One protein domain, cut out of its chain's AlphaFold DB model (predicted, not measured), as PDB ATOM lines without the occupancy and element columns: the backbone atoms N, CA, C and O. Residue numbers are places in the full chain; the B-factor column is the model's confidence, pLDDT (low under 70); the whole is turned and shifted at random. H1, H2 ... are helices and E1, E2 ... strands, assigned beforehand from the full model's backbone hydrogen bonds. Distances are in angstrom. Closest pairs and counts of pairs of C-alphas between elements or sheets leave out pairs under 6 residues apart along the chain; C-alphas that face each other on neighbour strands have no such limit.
ATOM      1  N   THR A 298       5.093 -38.312  30.815       63.72
ATOM      2  CA  THR A 298       3.955 -37.461  30.404       63.72
ATOM      3  C   THR A 298       3.712 -36.230  31.286       63.72
ATOM      4  O   THR A 298       2.839 -35.421  30.976       63.72
ATOM      5  N   LYS A 299       4.491 -36.022  32.359       63.12
ATOM      6  CA  LYS A 299       4.353 -34.842  33.244       63.12
ATOM      7  C   LYS A 299       4.713 -33.513  32.582       63.12
ATOM      8  O   LYS A 299       4.246 -32.473  33.046       63.12
ATOM      9  N   GLN A 300       5.540 -33.515  31.538       61.69
ATOM     10  CA  GLN A 300       5.883 -32.306  30.786       61.69
ATOM     11  C   GLN A 300       5.135 -32.273  29.454       61.69
ATOM     12  O   GLN A 300       5.130 -33.252  28.711       61.69
ATOM     13  N   VAL A 301       4.564 -31.117  29.113       63.78
ATOM     14  CA  VAL A 301       4.044 -30.856  27.765       63.78
ATOM     15  C   VAL A 301       5.236 -30.630  26.834       63.78
ATOM     16  O   VAL A 301       5.796 -29.533  26.788       63.78
ATOM     17  N   VAL A 302       5.652 -31.675  26.113       68.44
ATOM     18  CA  VAL A 302       6.800 -31.618  25.195       68.44
ATOM     19  C   VAL A 302       6.341 -31.505  23.743       68.44
ATOM     20  O   VAL A 302       5.505 -32.276  23.285       68.44
ATOM     21  N   ASN A 303       6.917 -30.565  22.990       74.38
ATOM     22  CA  ASN A 303       6.554 -30.312  21.589       74.38
ATOM     23  C   ASN A 303       7.421 -31.037  20.535       74.38
ATOM     24  O   ASN A 303       7.325 -30.733  19.344       74.38
ATOM     25  N   HIS A 304       8.322 -31.920  20.972       80.12
ATOM     26  CA  HIS A 304       9.166 -32.790  20.147       80.12
ATOM     27  C   HIS A 304       9.765 -33.879  21.040       80.12
ATOM     28  O   HIS A 304      10.085 -33.587  22.188       80.12
ATOM     29  N   ASN A 305       9.970 -35.102  20.548       80.06
ATOM     30  CA  ASN A 305      10.587 -36.160  21.359       80.06
ATOM     31  C   ASN A 305      12.039 -35.781  21.748       80.06
ATOM     32  O   ASN A 305      12.865 -35.629  20.846       80.06
ATOM     33  N   PRO A 306      12.404 -35.662  23.041       77.75
ATOM     34  CA  PRO A 306      13.763 -35.288  23.441       77.75
ATOM     35  C   PRO A 306      14.833 -36.289  22.998       77.75
ATOM     36  O   PRO A 306      15.945 -35.876  22.686       77.75
ATOM     37  N   ALA A 307      14.493 -37.580  22.919       79.00
ATOM     38  CA  ALA A 307      15.406 -38.633  22.470       79.00
ATOM     39  C   ALA A 307      15.752 -38.540  20.970       79.00
ATOM     40  O   ALA A 307      16.701 -39.170  20.517       79.00
ATOM     41  N   ASP A 308      15.008 -37.742  20.200       83.00
ATOM     42  CA  ASP A 308      15.281 -37.487  18.784       83.00
ATOM     43  C   ASP A 308      16.333 -36.380  18.561       83.00
ATOM     44  O   ASP A 308      16.811 -36.198  17.438       83.00
ATOM     45  N   LEU A 309      16.686 -35.617  19.606       83.94
ATOM     46  CA  LEU A 309      17.482 -34.393  19.501       83.94
ATOM     47  C   LEU A 309      18.976 -34.637  19.766       83.94
ATOM     48  O   LEU A 309      19.376 -34.985  20.873       83.94
ATOM     49  N   THR A 310      19.816 -34.349  18.769       84.75
ATOM     50  CA  THR A 310      21.286 -34.410  18.864       84.75
ATOM     51  C   THR A 310      21.900 -33.008  18.824       84.75
ATOM     52  O   THR A 310      21.521 -32.185  17.990       84.75
ATOM     53  N   ASP A 311      22.831 -32.685  19.727       86.25
ATOM     54  CA  ASP A 311      23.408 -31.333  19.814       86.25
ATOM     55  C   ASP A 311      24.465 -31.051  18.735       86.25
ATOM     56  O   ASP A 311      25.357 -31.853  18.466       86.25
ATOM     57  N   ASN A 312      24.405 -29.851  18.151       79.50
ATOM     58  CA  ASN A 312      25.412 -29.354  17.218       79.50
ATOM     59  C   ASN A 312      26.536 -28.637  17.979       79.50
ATOM     60  O   ASN A 312      26.443 -27.434  18.231       79.50
ATOM     61  N   ASN A 313      27.634 -29.338  18.258       64.25
ATOM     62  CA  ASN A 313      28.854 -28.755  18.837       64.25
ATOM     63  C   ASN A 313      29.751 -28.067  17.780       64.25
ATOM     64  O   ASN A 313      30.975 -28.124  17.850       64.25
ATOM     65  N   THR A 314      29.150 -27.424  16.772       56.41
ATOM     66  CA  THR A 314      29.882 -26.680  15.732       56.41
ATOM     67  C   THR A 314      30.517 -25.412  16.323       56.41
ATOM     68  O   THR A 314      29.765 -24.617  16.898       56.41
ATOM     69  N   GLU A 324      22.780 -13.141  20.432       75.56
ATOM     70  CA  GLU A 324      22.324 -12.618  21.728       75.56
ATOM     71  C   GLU A 324      22.788 -13.581  22.836       75.56
ATOM     72  O   GLU A 324      22.260 -14.686  22.971       75.56
ATOM     73  N   GLU A 325      23.767 -13.156  23.637       81.50
ATOM     74  CA  GLU A 325      24.404 -13.951  24.697       81.50
ATOM     75  C   GLU A 325      23.388 -14.551  25.684       81.50
ATOM     76  O   GLU A 325      23.457 -15.732  26.031       81.50
ATOM     77  N   LEU A 326      22.364 -13.774  26.049       84.06
ATOM     78  CA  LEU A 326      21.255 -14.235  26.889       84.06
ATOM     79  C   LEU A 326      20.487 -15.417  26.278       84.06
ATOM     80  O   LEU A 326      19.982 -16.255  27.018       84.06
ATOM     81  N   LEU A 327      20.421 -15.542  24.950       85.69
ATOM     82  CA  LEU A 327      19.835 -16.719  24.306       85.69
ATOM     83  C   LEU A 327      20.827 -17.897  24.264       85.69
ATOM     84  O   LEU A 327      20.386 -19.047  24.312       85.69
ATOM     85  N   ASP A 328      22.144 -17.660  24.189       86.12
ATOM     86  CA  ASP A 328      23.188 -18.710  24.264       86.12
ATOM     87  C   ASP A 328      23.282 -19.341  25.669       86.12
ATOM     88  O   ASP A 328      23.613 -20.526  25.806       86.12
ATOM     89  N   ARG A 329      22.914 -18.584  26.713       87.38
ATOM     90  CA  ARG A 329      22.697 -19.095  28.077       87.38
ATOM     91  C   ARG A 329      21.560 -20.123  28.141       87.38
ATOM     92  O   ARG A 329      21.699 -21.126  28.835       87.38
ATOM     93  N   PHE A 330      20.458 -19.900  27.416       90.81
ATOM     94  CA  PHE A 330      19.205 -20.649  27.603       90.81
ATOM     95  C   PHE A 330      18.854 -21.682  26.521       90.81
ATOM     96  O   PHE A 330      18.066 -22.588  26.802       90.81
ATOM     97  N   SER A 331      19.416 -21.596  25.310       91.50
ATOM     98  CA  SER A 331      19.088 -22.518  24.208       91.50
ATOM     99  C   SER A 331      20.320 -23.098  23.509       91.50
ATOM    100  O   SER A 331      21.138 -22.337  22.990       91.50
ATOM    101  N   GLN A 332      20.385 -24.423  23.383       89.75
ATOM    102  CA  GLN A 332      21.392 -25.135  22.591       89.75
ATOM    103  C   GLN A 332      20.852 -25.456  21.186       89.75
ATOM    104  O   GLN A 332      19.667 -25.739  21.026       89.75
ATOM    105  N   LYS A 333      21.704 -25.408  20.155       89.19
ATOM    106  CA  LYS A 333      21.346 -25.757  18.766       89.19
ATOM    107  C   LYS A 333      21.441 -27.273  18.567       89.19
ATOM    108  O   LYS A 333      22.493 -27.849  18.824       89.19
ATOM    109  N   CYS A 334      20.401 -27.903  18.027       88.38
ATOM    110  CA  CYS A 334      20.300 -29.358  17.867       88.38
ATOM    111  C   CYS A 334      19.666 -29.758  16.517       88.38
ATOM    112  O   CYS A 334      19.059 -28.930  15.837       88.38
ATOM    113  N   ASN A 335      19.804 -31.022  16.121       86.06
ATOM    114  CA  ASN A 335      19.128 -31.626  14.971       86.06
ATOM    115  C   ASN A 335      18.119 -32.664  15.470       86.06
ATOM    116  O   ASN A 335      18.420 -33.411  16.397       86.06
ATOM    117  N   ALA A 336      16.944 -32.720  14.853       84.12
ATOM    118  CA  ALA A 336      15.977 -33.796  15.036       84.12
ATOM    119  C   ALA A 336      16.284 -34.926  14.041       84.12
ATOM    120  O   ALA A 336      16.240 -34.699  12.830       84.12
ATOM    121  N   SER A 337      16.621 -36.115  14.537       79.19
ATOM    122  CA  SER A 337      17.115 -37.238  13.726       79.19
ATOM    123  C   SER A 337      16.044 -37.773  12.762       79.19
ATOM    124  O   SER A 337      16.311 -37.957  11.575       79.19
ATOM    125  N   SER A 338      14.812 -37.928  13.253       74.44
ATOM    126  CA  SER A 338      13.624 -38.404  12.533       74.44
ATOM    127  C   SER A 338      13.213 -37.505  11.363       74.44
ATOM    128  O   SER A 338      12.952 -37.977  10.261       74.44
ATOM    129  N   THR A 339      13.179 -36.191  11.593       73.56
ATOM    130  CA  THR A 339      12.676 -35.192  10.629       73.56
ATOM    131  C   THR A 339      13.789 -34.501   9.844       73.56
ATOM    132  O   THR A 339      13.507 -33.709   8.949       73.56
ATOM    133  N   LYS A 340      15.057 -34.742  10.206       77.75
ATOM    134  CA  LYS A 340      16.254 -34.039   9.709       77.75
ATOM    135  C   LYS A 340      16.197 -32.507   9.888       77.75
ATOM    136  O   LYS A 340      16.975 -31.774   9.276       77.75
ATOM    137  N   THR A 341      15.299 -31.998  10.741       80.75
ATOM    138  CA  THR A 341      15.112 -30.553  10.952       80.75
ATOM    139  C   THR A 341      16.112 -29.976  11.952       80.75
ATOM    140  O   THR A 341      16.439 -30.582  12.975       80.75
ATOM    141  N   LYS A 342      16.581 -28.753  11.680       87.31
ATOM    142  CA  LYS A 342      17.392 -27.964  12.617       87.31
ATOM    143  C   LYS A 342      16.469 -27.319  13.655       87.31
ATOM    144  O   LYS A 342      15.464 -26.697  13.301       87.31
ATOM    145  N   ARG A 343      16.813 -27.454  14.935       89.62
ATOM    146  CA  ARG A 343      16.033 -26.980  16.088       89.62
ATOM    147  C   ARG A 343      16.943 -26.302  17.119       89.62
ATOM    148  O   ARG A 343      18.170 -26.337  17.026       89.62
ATOM    149  N   PHE A 344      16.327 -25.692  18.121       88.88
ATOM    150  CA  PHE A 344      16.973 -25.289  19.366       88.88
ATOM    151  C   PHE A 344      16.262 -25.981  20.530       88.88
ATOM    152  O   PHE A 344      15.035 -25.961  20.575       88.88
ATOM    153  N   ARG A 345      16.998 -26.573  21.471       89.31
ATOM    154  CA  ARG A 345      16.454 -27.139  22.718       89.31
ATOM    155  C   ARG A 345      16.773 -26.249  23.911       89.31
ATOM    156  O   ARG A 345      17.736 -25.481  23.869       89.31
ATOM    157  N   CYS A 346      15.976 -26.333  24.970       91.38
ATOM    158  CA  CYS A 346      16.313 -25.691  26.237       91.38
ATOM    159  C   CYS A 346      17.623 -26.281  26.792       91.38
ATOM    160  O   CYS A 346      17.868 -27.482  26.683       91.38
ATOM    161  N   LYS A 347      18.476 -25.423  27.360       91.31
ATOM    162  CA  LYS A 347      19.773 -25.803  27.945       91.31
ATOM    163  C   LYS A 347      19.700 -26.070  29.457       91.31
ATOM    164  O   LYS A 347      20.654 -26.584  30.032       91.31
ATOM    165  N   LEU A 348      18.588 -25.710  30.101       90.00
ATOM    166  CA  LEU A 348      18.409 -25.827  31.549       90.00
ATOM    167  C   LEU A 348      18.067 -27.270  31.974       90.00
ATOM    168  O   LEU A 348      17.395 -27.987  31.225       90.00
ATOM    169  N   PRO A 349      18.523 -27.713  33.162       84.50
ATOM    170  CA  PRO A 349      18.403 -29.103  33.595       84.50
ATOM    171  C   PRO A 349      16.942 -29.536  33.741       84.50
ATOM    172  O   PRO A 349      16.088 -28.771  34.180       84.50
ATOM    173  N   GLY A 350      16.651 -30.783  33.367       79.62
ATOM    174  CA  GLY A 350      15.308 -31.357  33.483       79.62
ATOM    175  C   GLY A 350      14.251 -30.759  32.544       79.62
ATOM    176  O   GLY A 350      13.083 -31.101  32.695       79.62
ATOM    177  N   CYS A 351      14.612 -29.895  31.588       84.88
ATOM    178  CA  CYS A 351      13.675 -29.357  30.601       84.88
ATOM    179  C   CYS A 351      13.750 -30.100  29.257       84.88
ATOM    180  O   CYS A 351      14.806 -30.173  28.630       84.88
ATOM    181  N   SER A 352      12.602 -30.582  28.776       84.88
ATOM    182  CA  SER A 352      12.474 -31.295  27.498       84.88
ATOM    183  C   SER A 352      12.148 -30.402  26.284       84.88
ATOM    184  O   SER A 352      12.101 -30.894  25.159       84.88
ATOM    185  N   GLN A 353      11.899 -29.102  26.479       87.19
ATOM    186  CA  GLN A 353      11.300 -28.241  25.450       87.19
ATOM    187  C   GLN A 353      12.254 -27.873  24.300       87.19
ATOM    188  O   GLN A 353      13.445 -27.622  24.506       87.19
ATOM    189  N   SER A 354      11.707 -27.758  23.083       88.44
ATOM    190  CA  SER A 354      12.445 -27.324  21.889       88.44
ATOM    191  C   SER A 354      11.675 -26.316  21.024       88.44
ATOM    192  O   SER A 354      10.496 -26.049  21.242       88.44
ATOM    193  N   TRP A 355      12.330 -25.754  20.009       87.88
ATOM    194  CA  TRP A 355      11.744 -24.857  19.012       87.88
ATOM    195  C   TRP A 355      12.374 -25.120  17.640       87.88
ATOM    196  O   TRP A 355      13.578 -25.358  17.545       87.88
ATOM    197  N   ALA A 356      11.581 -25.052  16.572       84.31
ATOM    198  CA  ALA A 356      12.108 -25.058  15.207       84.31
ATOM    199  C   ALA A 356      12.905 -23.772  14.905       84.31
ATOM    200  O   ALA A 356      12.713 -22.741  15.552       84.31
ATOM    201  N   VAL A 357      13.793 -23.831  13.909       79.25
ATOM    202  CA  VAL A 357      14.404 -22.642  13.282       79.25
ATOM    203  C   VAL A 357      13.303 -21.789  12.614       79.25
ATOM    204  O   VAL A 357      12.392 -22.372  12.029       79.25
ATOM    205  N   PRO A 358      13.361 -20.438  12.654       80.69
ATOM    206  CA  PRO A 358      14.397 -19.584  13.247       80.69
ATOM    207  C   PRO A 358      14.327 -19.470  14.780       80.69
ATOM    208  O   PRO A 358      13.280 -19.639  15.401       80.69
ATOM    209  N   ARG A 359      15.470 -19.132  15.398       85.31
ATOM    210  CA  ARG A 359      15.647 -19.010  16.858       85.31
ATOM    211  C   ARG A 359      14.768 -17.900  17.450       85.31
ATOM    212  O   ARG A 359      15.176 -16.745  17.543       85.31
ATOM    213  N   SER A 360      13.559 -18.250  17.872       85.06
ATOM    214  CA  SER A 360      12.598 -17.286  18.413       85.06
ATOM    215  C   SER A 360      12.914 -16.927  19.870       85.06
ATOM    216  O   SER A 360      12.435 -17.569  20.804       85.06
ATOM    217  N   GLY A 361      13.694 -15.857  20.064       86.19
ATOM    218  CA  GLY A 361      13.972 -15.275  21.383       86.19
ATOM    219  C   GLY A 361      12.722 -15.075  22.262       86.19
ATOM    220  O   GLY A 361      12.746 -15.511  23.409       86.19
ATOM    221  N   PRO A 362      11.596 -14.521  21.757       85.25
ATOM    222  CA  PRO A 362      10.367 -14.374  22.545       85.25
ATOM    223  C   PRO A 362       9.754 -15.702  23.015       85.25
ATOM    224  O   PRO A 362       9.279 -15.782  24.146       85.25
ATOM    225  N   ARG A 363       9.786 -16.758  22.186       85.62
ATOM    226  CA  ARG A 363       9.311 -18.102  22.575       85.62
ATOM    227  C   ARG A 363      10.229 -18.754  23.613       85.62
ATOM    228  O   ARG A 363       9.720 -19.393  24.530       85.62
ATOM    229  N   ILE A 364      11.547 -18.562  23.494       88.94
ATOM    230  CA  ILE A 364      12.539 -19.044  24.468       88.94
ATOM    231  C   ILE A 364      12.348 -18.325  25.808       88.94
ATOM    232  O   ILE A 364      12.084 -18.979  26.813       88.94
ATOM    233  N   MET A 365      12.420 -16.990  25.833       90.50
ATOM    234  CA  MET A 365      12.392 -16.220  27.084       90.50
ATOM    235  C   MET A 365      11.058 -16.362  27.824       90.50
ATOM    236  O   MET A 365      11.073 -16.555  29.034       90.50
ATOM    237  N   ARG A 366       9.912 -16.394  27.123       86.38
ATOM    238  CA  ARG A 366       8.613 -16.706  27.752       86.38
ATOM    239  C   ARG A 366       8.624 -18.075  28.430       86.38
ATOM    240  O   ARG A 366       8.154 -18.198  29.549       86.38
ATOM    241  N   HIS A 367       9.182 -19.101  27.787       86.81
ATOM    242  CA  HIS A 367       9.294 -20.417  28.413       86.81
ATOM    243  C   HIS A 367      10.189 -20.383  29.664       86.81
ATOM    244  O   HIS A 367       9.794 -20.955  30.676       86.81
ATOM    245  N   ILE A 368      11.338 -19.691  29.630       88.81
ATOM    246  CA  ILE A 368      12.203 -19.520  30.814       88.81
ATOM    247  C   ILE A 368      11.462 -18.803  31.955       88.81
ATOM    248  O   ILE A 368      11.572 -19.233  33.097       88.81
ATOM    249  N   GLU A 369      10.685 -17.760  31.649       85.56
ATOM    250  CA  GLU A 369       9.872 -17.006  32.614       85.56
ATOM    251  C   GLU A 369       8.744 -17.854  33.234       85.56
ATOM    252  O   GLU A 369       8.639 -17.930  34.457       85.56
ATOM    253  N   SER A 370       7.903 -18.494  32.409       73.94
ATOM    254  CA  SER A 370       6.596 -19.016  32.844       73.94
ATOM    255  C   SER A 370       6.465 -20.536  32.927       73.94
ATOM    256  O   SER A 370       5.464 -21.016  33.452       73.94
ATOM    257  N   SER A 371       7.371 -21.319  32.327       75.38
ATOM    258  CA  SER A 371       7.088 -22.743  32.044       75.38
ATOM    259  C   SER A 371       8.306 -23.674  32.029       75.38
ATOM    260  O   SER A 371       8.183 -24.831  31.629       75.38
ATOM    261  N   CYS A 372       9.490 -23.199  32.415       84.75
ATOM    262  CA  CYS A 372      10.702 -24.009  32.427       84.75
ATOM    263  C   CYS A 372      10.923 -24.637  33.814       84.75
ATOM    264  O   CYS A 372      11.141 -23.894  34.775       84.75
ATOM    265  N   PRO A 373      10.928 -25.979  33.947       77.44
ATOM    266  CA  PRO A 373      11.132 -26.641  35.238       77.44
ATOM    267  C   PRO A 373      12.566 -26.468  35.766       77.44
ATOM    268  O   PRO A 373      12.786 -26.544  36.970       77.44
ATOM    269  N   GLY A 374      13.532 -26.210  34.876       81.94
ATOM    270  CA  GLY A 374      14.943 -25.995  35.213       81.94
ATOM    271  C   GLY A 374      15.349 -24.536  35.445       81.94
ATOM    272  O   GLY A 374      16.537 -24.276  35.622       81.94
ATOM    273  N   ALA A 375      14.417 -23.577  35.389       86.31
ATOM    274  CA  ALA A 375      14.728 -22.154  35.542       86.31
ATOM    275  C   ALA A 375      14.728 -21.715  37.008       86.31
ATOM    276  O   ALA A 375      13.712 -21.803  37.703       86.31
ATOM    277  N   THR A 376      15.860 -21.169  37.459       87.31
ATOM    278  CA  THR A 376      15.945 -20.516  38.768       87.31
ATOM    279  C   THR A 376      15.145 -19.211  38.769       87.31
ATOM    280  O   THR A 376      14.876 -18.623  37.720       87.31
ATOM    281  N   GLU A 377      14.814 -18.691  39.952       82.19
ATOM    282  CA  GLU A 377      14.163 -17.376  40.080       82.19
ATOM    283  C   GLU A 377      15.012 -16.239  39.468       82.19
ATOM    284  O   GLU A 377      14.478 -15.254  38.961       82.19
TER     285      GLU A 377
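What this domain is: This is residues 298 to 314 and 324 to 377 of the 1183 residues of an uncharacterized protein of Tulasnella calospora MUT 4182 (UniProt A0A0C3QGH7). A small twisted wall of four antiparallel strands, in the order E1, E2, E3, E4, has two helices gathered near the end where E2 begins and E3 ends. H2 is over E3, while H1 only grazes the sheet and leads directly into E2. The printed part has 71 residues, with two named helices and four named strands in the order E1, H1, E2, E3, E4, H2; under half of the residues are in these elements, 16 in helices and 17 in strands, and the class is mixed. The whole is compact, with a radius of gyration of the C-alphas of 11.5 A and spans of 34 by 32 by 18 A.

Where its parts are: The printed part begins at Thr 298, and the strand E1 is residues 309 to 311, with C-alpha 309 at (17.482, -34.393, 19.501). After the cut comes the helix H1, residues 325 to 330, 9.0 A long from first to last C-alpha. The strand E2, residues 331 to 336, is 14.9 A long and starts with C-alpha 331 at (19.088, -22.518, 24.208). E3 is residues 342 to 346, 13.9 A long, and E4 is residues 354 to 356. The helix H2, residues 361 to 370, is 14.1 A long and ends with C-alpha 370 at (6.596, -19.016, 32.844).

How they stand to each other: The sheet is only just strongly twisted, its C-alphas lying up to 4.2 A off the best plane. Edge strand E1 is antiparallel to E2 at 124 degrees, with N 310 and O 335 2.9 A apart, within hydrogen-bond range. E2, E3 and E4 make a meander, each strand the antiparallel neighbour of the one before. In the hairpin E2 and E3, at 136 degrees, N 343 and O 334 are 2.8 A apart. In the hairpin E3 and E4, at 153 degrees, N 344 and O 355 are 2.8 A apart. H2 makes two layers with the sheet, a helix on one face of a sheet, at a height over the sheet of 10.3 A. It lies over E3 and along the strands, at 24 degrees to E3 on the local plane. H1 only grazes the sheet, with residues 327 to 330. H1 and H2 touch, the same way at a steep tilt of 50 degrees; their closest C-alphas, of Leu 327 and Gly 361, are 6.7 A apart. In H2 every O i to N i+4 pair is within hydrogen-bond range; in H1 it is 1 of 2. E1 and E4 are apart.

The domain as a whole: The two C-alphas farthest apart, of Lys 340 and Glu 377, are 34.7 A apart. Residues 315 to 323 are not printed, and C-alphas 314 and 324 are 17.1 A apart across this cut. Of the links that are printed whole, none is long. The mean pLDDT of the printed part is 82.1, and the model's confidence is under 70 at residues 298 to 302 and 313 to 314.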